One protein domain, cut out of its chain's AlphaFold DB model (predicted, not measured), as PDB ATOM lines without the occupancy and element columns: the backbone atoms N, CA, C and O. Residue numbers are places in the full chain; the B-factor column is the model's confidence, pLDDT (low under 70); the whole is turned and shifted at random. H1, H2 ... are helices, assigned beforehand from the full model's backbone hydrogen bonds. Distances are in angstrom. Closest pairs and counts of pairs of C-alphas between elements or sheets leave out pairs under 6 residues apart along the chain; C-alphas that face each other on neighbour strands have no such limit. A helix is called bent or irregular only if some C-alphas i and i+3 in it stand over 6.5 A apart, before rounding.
ATOM      1  N   ALA A  29      79.282  25.123  21.864       94.38
ATOM      2  CA  ALA A  29      80.563  25.689  21.438       94.38
ATOM      3  C   ALA A  29      81.067  26.761  22.418       94.38
ATOM      4  O   ALA A  29      82.247  26.790  22.779       94.38
ATOM      5  N   ARG A  30      80.175  27.636  22.901       95.62
ATOM      6  CA  ARG A  30      80.531  28.647  23.904       95.62
ATOM      7  C   ARG A  30      80.963  27.999  25.220       95.62
ATOM      8  O   ARG A  30      81.974  28.425  25.776       95.62
ATOM      9  N   ALA A  31      80.241  26.980  25.680       94.25
ATOM     10  CA  ALA A  31      80.571  26.231  26.887       94.25
ATOM     11  C   ALA A  31      81.911  25.492  26.749       94.25
ATOM     12  O   ALA A  31      82.777  25.652  27.602       94.25
ATOM     13  N   ALA A  32      82.125  24.770  25.643       92.88
ATOM     14  CA  ALA A  32      83.366  24.051  25.363       92.88
ATOM     15  C   ALA A  32      84.587  24.976  25.369       92.88
ATOM     16  O   ALA A  32      85.611  24.645  25.960       92.88
ATOM     17  N   ARG A  33      84.462  26.168  24.773       92.62
ATOM     18  CA  ARG A  33      85.527  27.178  24.779       92.62
ATOM     19  C   ARG A  33      85.846  27.687  26.186       92.62
ATOM     20  O   ARG A  33      87.014  27.876  26.494       92.62
ATOM     21  N   ILE A  34      84.827  27.948  27.009       95.44
ATOM     22  CA  ILE A  34      85.011  28.455  28.380       95.44
ATOM     23  C   ILE A  34      85.623  27.375  29.275       95.44
ATOM     24  O   ILE A  34      86.548  27.655  30.027       95.44
ATOM     25  N   ALA A  35      85.114  26.150  29.181       92.56
ATOM     26  CA  ALA A  35      85.510  25.045  30.045       92.56
ATOM     27  C   ALA A  35      86.741  24.272  29.537       92.56
ATOM     28  O   ALA A  35      87.223  23.382  30.229       92.56
ATOM     29  N   GLY A  36      87.241  24.570  28.333       90.38
ATOM     30  CA  GLY A  36      88.373  23.859  27.733       90.38
ATOM     31  C   GLY A  36      88.093  22.379  27.448       90.38
ATOM     32  O   GLY A  36      89.024  21.580  27.401       90.38
ATOM     33  N   VAL A  37      86.821  22.003  27.277       89.38
ATOM     34  CA  VAL A  37      86.403  20.599  27.152       89.38
ATOM     35  C   VAL A  37      86.990  19.970  25.890       89.38
ATOM     36  O   VAL A  37      87.023  20.585  24.821       89.38
ATOM     37  N   ARG A  38      87.417  18.712  26.020       88.88
ATOM     38  CA  ARG A  38      87.707  17.815  24.902       88.88
ATOM     39  C   ARG A  38      86.727  16.652  24.937       88.88
ATOM     40  O   ARG A  38      86.493  16.090  26.003       88.88
ATOM     41  N   ALA A  39      86.125  16.342  23.798       89.00
ATOM     42  CA  ALA A  39      85.121  15.295  23.687       89.00
ATOM     43  C   ALA A  39      85.049  14.770  22.255       89.00
ATOM     44  O   ALA A  39      85.113  15.542  21.297       89.00
ATOM     45  N   GLU A  40      84.841  13.466  22.127       89.69
ATOM     46  CA  GLU A  40      84.403  12.859  20.878       89.69
ATOM     47  C   GLU A  40      82.877  12.963  20.803       89.69
ATOM     48  O   GLU A  40      82.174  12.537  21.718       89.69
ATOM     49  N   LEU A  41      82.369  13.566  19.727       90.50
ATOM     50  CA  LEU A  41      80.935  13.742  19.479       90.50
ATOM     51  C   LEU A  41      80.597  13.201  18.080       90.50
ATOM     52  O   LEU A  41      80.436  14.001  17.149       90.50
ATOM     53  N   PRO A  42      80.542  11.870  17.894       89.62
ATOM     54  CA  PRO A  42      80.354  11.253  16.580       89.62
ATOM     55  C   PRO A  42      79.098  11.748  15.849       89.62
ATOM     56  O   PRO A  42      79.132  11.997  14.645       89.62
ATOM     57  N   GLU A  43      78.006  11.986  16.575       90.56
ATOM     58  CA  GLU A  43      76.730  12.443  16.020       90.56
ATOM     59  C   GLU A  43      76.830  13.889  15.505       90.56
ATOM     60  O   GLU A  43      76.296  14.230  14.447       90.56
ATOM     61  N   VAL A  44      77.573  14.748  16.211       93.75
ATOM     62  CA  VAL A  44      77.847  16.128  15.773       93.75
ATOM     63  C   VAL A  44      78.831  16.132  14.601       93.75
ATOM     64  O   VAL A  44      78.670  16.923  13.670       93.75
ATOM     65  N   ALA A  45      79.816  15.229  14.601       93.94
ATOM     66  CA  ALA A  45      80.760  15.067  13.498       93.94
ATOM     67  C   ALA A  45      80.044  14.646  12.205       93.94
ATOM     68  O   ALA A  45      80.311  15.209  11.142       93.94
ATOM     69  N   ALA A  46      79.059  13.747  12.301       93.06
ATOM     70  CA  ALA A  46      78.217  13.360  11.173       93.06
ATOM     71  C   ALA A  46      77.438  14.554  10.589       93.06
ATOM     72  O   ALA A  46      77.338  14.694   9.371       93.06
ATOM     73  N   VAL A  47      76.927  15.464  11.431       94.50
ATOM     74  CA  VAL A  47      76.288  16.710  10.964       94.50
ATOM     75  C   VAL A  47      77.307  17.658  10.325       94.50
ATOM     76  O   VAL A  47      77.022  18.250   9.284       94.50
ATOM     77  N   ALA A  48      78.500  17.791  10.907       95.25
ATOM     78  CA  ALA A  48      79.564  18.658  10.400       95.25
ATOM     79  C   ALA A  48      80.082  18.232   9.009       95.25
ATOM     80  O   ALA A  48      80.480  19.093   8.213       95.25
ATOM     81  N   ALA A  49      80.038  16.929   8.711       95.25
ATOM     82  CA  ALA A  49      80.454  16.338   7.440       95.25
ATOM     83  C   ALA A  49      79.445  16.538   6.291       95.25
ATOM     84  O   ALA A  49      79.792  16.331   5.127       95.25
ATOM     85  N   ARG A  50      78.206  16.963   6.583       94.38
ATOM     86  CA  ARG A  50      77.179  17.190   5.552       94.38
ATOM     87  C   ARG A  50      77.580  18.305   4.588       94.38
ATOM     88  O   ARG A  50      78.249  19.277   4.959       94.38
ATOM     89  N   LYS A  51      77.113  18.192   3.340       92.06
ATOM     90  CA  LYS A  51      77.281  19.231   2.314       92.06
ATOM     91  C   LYS A  51      76.479  20.495   2.665       92.06
ATOM     92  O   LYS A  51      75.462  20.441   3.354       92.06
ATOM     93  N   GLY A  52      76.932  21.638   2.148       90.38
ATOM     94  CA  GLY A  52      76.262  22.932   2.301       90.38
ATOM     95  C   GLY A  52      76.727  23.767   3.501       90.38
ATOM     96  O   GLY A  52      77.724  23.464   4.166       90.38
ATOM     97  N   SER A  53      75.999  24.862   3.726       91.88
ATOM     98  CA  SER A  53      76.328  25.950   4.661       91.88
ATOM     99  C   SER A  53      75.149  26.338   5.560       91.88
ATOM    100  O   SER A  53      75.050  27.476   6.014       91.88
ATOM    101  N   SER A  54      74.228  25.405   5.829       93.25
ATOM    102  CA  SER A  54      73.156  25.680   6.786       93.25
ATOM    103  C   SER A  54      73.750  26.056   8.145       93.25
ATOM    104  O   SER A  54      74.809  25.559   8.540       93.25
ATOM    105  N   ARG A  55      73.049  26.915   8.895       94.50
ATOM    106  CA  ARG A  55      73.506  27.359  10.219       94.50
ATOM    107  C   ARG A  55      73.825  26.180  11.146       94.50
ATOM    108  O   ARG A  55      74.810  26.226  11.869       94.50
ATOM    109  N   LEU A  56      73.036  25.104  11.075       94.81
ATOM    110  CA  LEU A  56      73.288  23.879  11.837       94.81
ATOM    111  C   LEU A  56      74.655  23.265  11.497       94.81
ATOM    112  O   LEU A  56      75.428  22.958  12.397       94.81
ATOM    113  N   VAL A  57      74.957  23.102  10.206       95.88
ATOM    114  CA  VAL A  57      76.219  22.506   9.741       95.88
ATOM    115  C   VAL A  57      77.413  23.380  10.135       95.88
ATOM    116  O   VAL A  57      78.441  22.861  10.566       95.88
ATOM    117  N   MET A  58      77.277  24.706  10.043       97.06
ATOM    118  CA  MET A  58      78.333  25.638  10.449       97.06
ATOM    119  C   MET A  58      78.629  25.573  11.953       97.06
ATOM    120  O   MET A  58      79.795  25.462  12.335       97.06
ATOM    121  N   GLU A  59      77.602  25.586  12.808       97.12
ATOM    122  CA  GLU A  59      77.801  25.480  14.262       97.12
ATOM    123  C   GLU A  59      78.299  24.086  14.677       97.12
ATOM    124  O   GLU A  59      79.120  23.982  15.587       97.12
ATOM    125  N   ALA A  60      77.899  23.018  13.974       96.12
ATOM    126  CA  ALA A  60      78.444  21.676  14.196       96.12
ATOM    127  C   ALA A  60      79.954  21.624  13.916       96.12
ATOM    128  O   ALA A  60      80.721  21.144  14.750       96.12
ATOM    129  N   ARG A  61      80.402  22.183  12.781       96.81
ATOM    130  CA  ARG A  61      81.834  22.282  12.442       96.81
ATOM    131  C   ARG A  61      82.603  23.070  13.497       96.81
ATOM    132  O   ARG A  61      83.653  22.622  13.950       96.81
ATOM    133  N   ARG A  62      82.060  24.214  13.921       96.12
ATOM    134  CA  ARG A  62      82.660  25.047  14.966       96.12
ATOM    135  C   ARG A  62      82.804  24.292  16.287       96.12
ATOM    136  O   ARG A  62      83.854  24.375  16.918       96.12
ATOM    137  N   LEU A  63      81.766  23.571  16.711       96.12
ATOM    138  CA  LEU A  63      81.811  22.784  17.940       96.12
ATOM    139  C   LEU A  63      82.890  21.698  17.850       96.12
ATOM    140  O   LEU A  63      83.739  21.634  18.734       96.12
ATOM    141  N   ILE A  64      82.917  20.919  16.762       96.00
ATOM    142  CA  ILE A  64      83.928  19.872  16.529       96.00
ATOM    143  C   ILE A  64      85.348  20.436  16.576       96.00
ATOM    144  O   ILE A  64      86.204  19.852  17.235       96.00
ATOM    145  N   GLN A  65      85.600  21.595  15.965       94.12
ATOM    146  CA  GLN A  65      86.912  22.251  16.019       94.12
ATOM    147  C   GLN A  65      87.353  22.630  17.443       94.12
ATOM    148  O   GLN A  65      88.549  22.677  17.712       94.12
ATOM    149  N   LEU A  66      86.412  22.915  18.349       94.69
ATOM    150  CA  LEU A  66      86.719  23.290  19.732       94.69
ATOM    151  C   LEU A  66      86.933  22.081  20.647       94.69
ATOM    152  O   LEU A  66      87.758  22.154  21.559       94.69
ATOM    153  N   VAL A  67      86.173  21.001  20.438       93.75
ATOM    154  CA  VAL A  67      86.184  19.835  21.339       93.75
ATOM    155  C   VAL A  67      87.095  18.708  20.873       93.75
ATOM    156  O   VAL A  67      87.518  17.905  21.702       93.75
ATOM    157  N   THR A  68      87.426  18.638  19.582       89.00
ATOM    158  CA  THR A  68      88.302  17.577  19.078       89.00
ATOM    159  C   THR A  68      89.739  17.877  19.505       89.00
ATOM    160  O   THR A  68      90.232  18.981  19.252       89.00
ATOM    161  N   PRO A  69      90.431  16.942  20.174       70.00
ATOM    162  CA  PRO A  69      91.845  17.109  20.473       70.00
ATOM    163  C   PRO A  69      92.644  17.253  19.170       70.00
ATOM    164  O   PRO A  69      92.351  16.595  18.173       70.00
ATOM    165  N   ALA A  70      93.649  18.133  19.167       65.94
ATOM    166  CA  ALA A  70      94.568  18.219  18.038       65.94
ATOM    167  C   ALA A  70      95.234  16.844  17.841       65.94
ATOM    168  O   ALA A  70      95.601  16.224  18.845       65.94
ATOM    169  N   PRO A  71      95.387  16.356  16.598       58.25
ATOM    170  CA  PRO A  71      96.089  15.102  16.369       58.25
ATOM    171  C   PRO A  71      97.500  15.212  16.954       58.25
ATOM    172  O   PRO A  71      98.199  16.199  16.705       58.25
ATOM    173  N   LEU A  72      97.887  14.222  17.766       55.16
ATOM    174  CA  LEU A  72      99.257  14.079  18.255       55.16
ATOM    175  C   LEU A  72     100.162  13.961  17.021       55.16
ATOM    176  O   LEU A  72      99.946  13.082  16.189       55.16
ATOM    177  N   ARG A  73     101.083  14.916  16.866       53.12
ATOM    178  CA  ARG A  73     102.092  14.919  15.800       53.12
ATOM    179  C   ARG A  73     103.256  14.014  16.157       53.12
ATOM    180  O   ARG A  73     103.589  13.970  17.361       53.12
TER     181      ARG A  73
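AT A GLANCE: This is residues 29 to 73 of the 73 residues of an uncharacterized protein of Actinomadura parvosata subsp. kistnae (UniProt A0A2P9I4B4). One longer helix, H3, makes the core of this small domain, and two short helices pack on different sides of it: H1 nearly parallel to it, over its later part, and H2 crossing it at a steep angle. H1 and H2 have no contact with each other, and a tail of residues 68 to 73 leads away from the end of H3. The printed part has 45 residues with three named helices, in the order H1, H2, H3 along the chain, and no named strand; the class is all helix, with 27 of the 45 residues in helices. The whole is only just compact, close to loose, with a radius of gyration of the C-alphas of 10.7 A, and the C-alphas span 28 by 25 by 16 A.

HOW THE PARTS SIT: H1, residues 29 to 35, touches H3, residues 55 to 67; their closest C-alphas, those of Ala 29 and Leu 63, are 4.7 A apart. These two helices run the same way at a shallow tilt of 20 degrees, with their centres 11.9 A apart. H2, residues 42 to 48, is apart from H1, though it follows it in the chain. H2 touches H3, with 14 pairs of C-alphas within 8 A, and the closest C-alphas are those of Ala 48 and Arg 61, 4.7 A apart. H2 and H3 run opposite ways at a steep tilt of 50 degrees, their centres 8.7 A apart. In H1, H2 and H3 every backbone O i to N i+4 pair is within hydrogen-bond range.

IN THESE COORDINATES: H1 begins at C-alpha 29, at (80.563, 25.689, 21.438), and is 9.9 A long from first to last C-alpha. H2 begins at C-alpha 42, at (80.354, 11.253, 16.580), and is 9.7 A long. H3 has 13 residues, is 18.5 A long and ends at C-alpha 67, at (86.184, 19.835, 21.339). No helix is bent or irregular.

THE WHOLE: The two C-alphas farthest apart are those of Ser 54 and Arg 73, at 32.2 A. The C-alphas of the first and last printed residues, Ala 29 and Arg 73, are 24.7 A apart, and Arg 73 is the chain's last residue. The printed part has no cut. The links from H1 to H2 and from H2 to H3 are short, with 6 residues each. The mean pLDDT of the printed part is 89.7, and residues 70 to 73 are under 70.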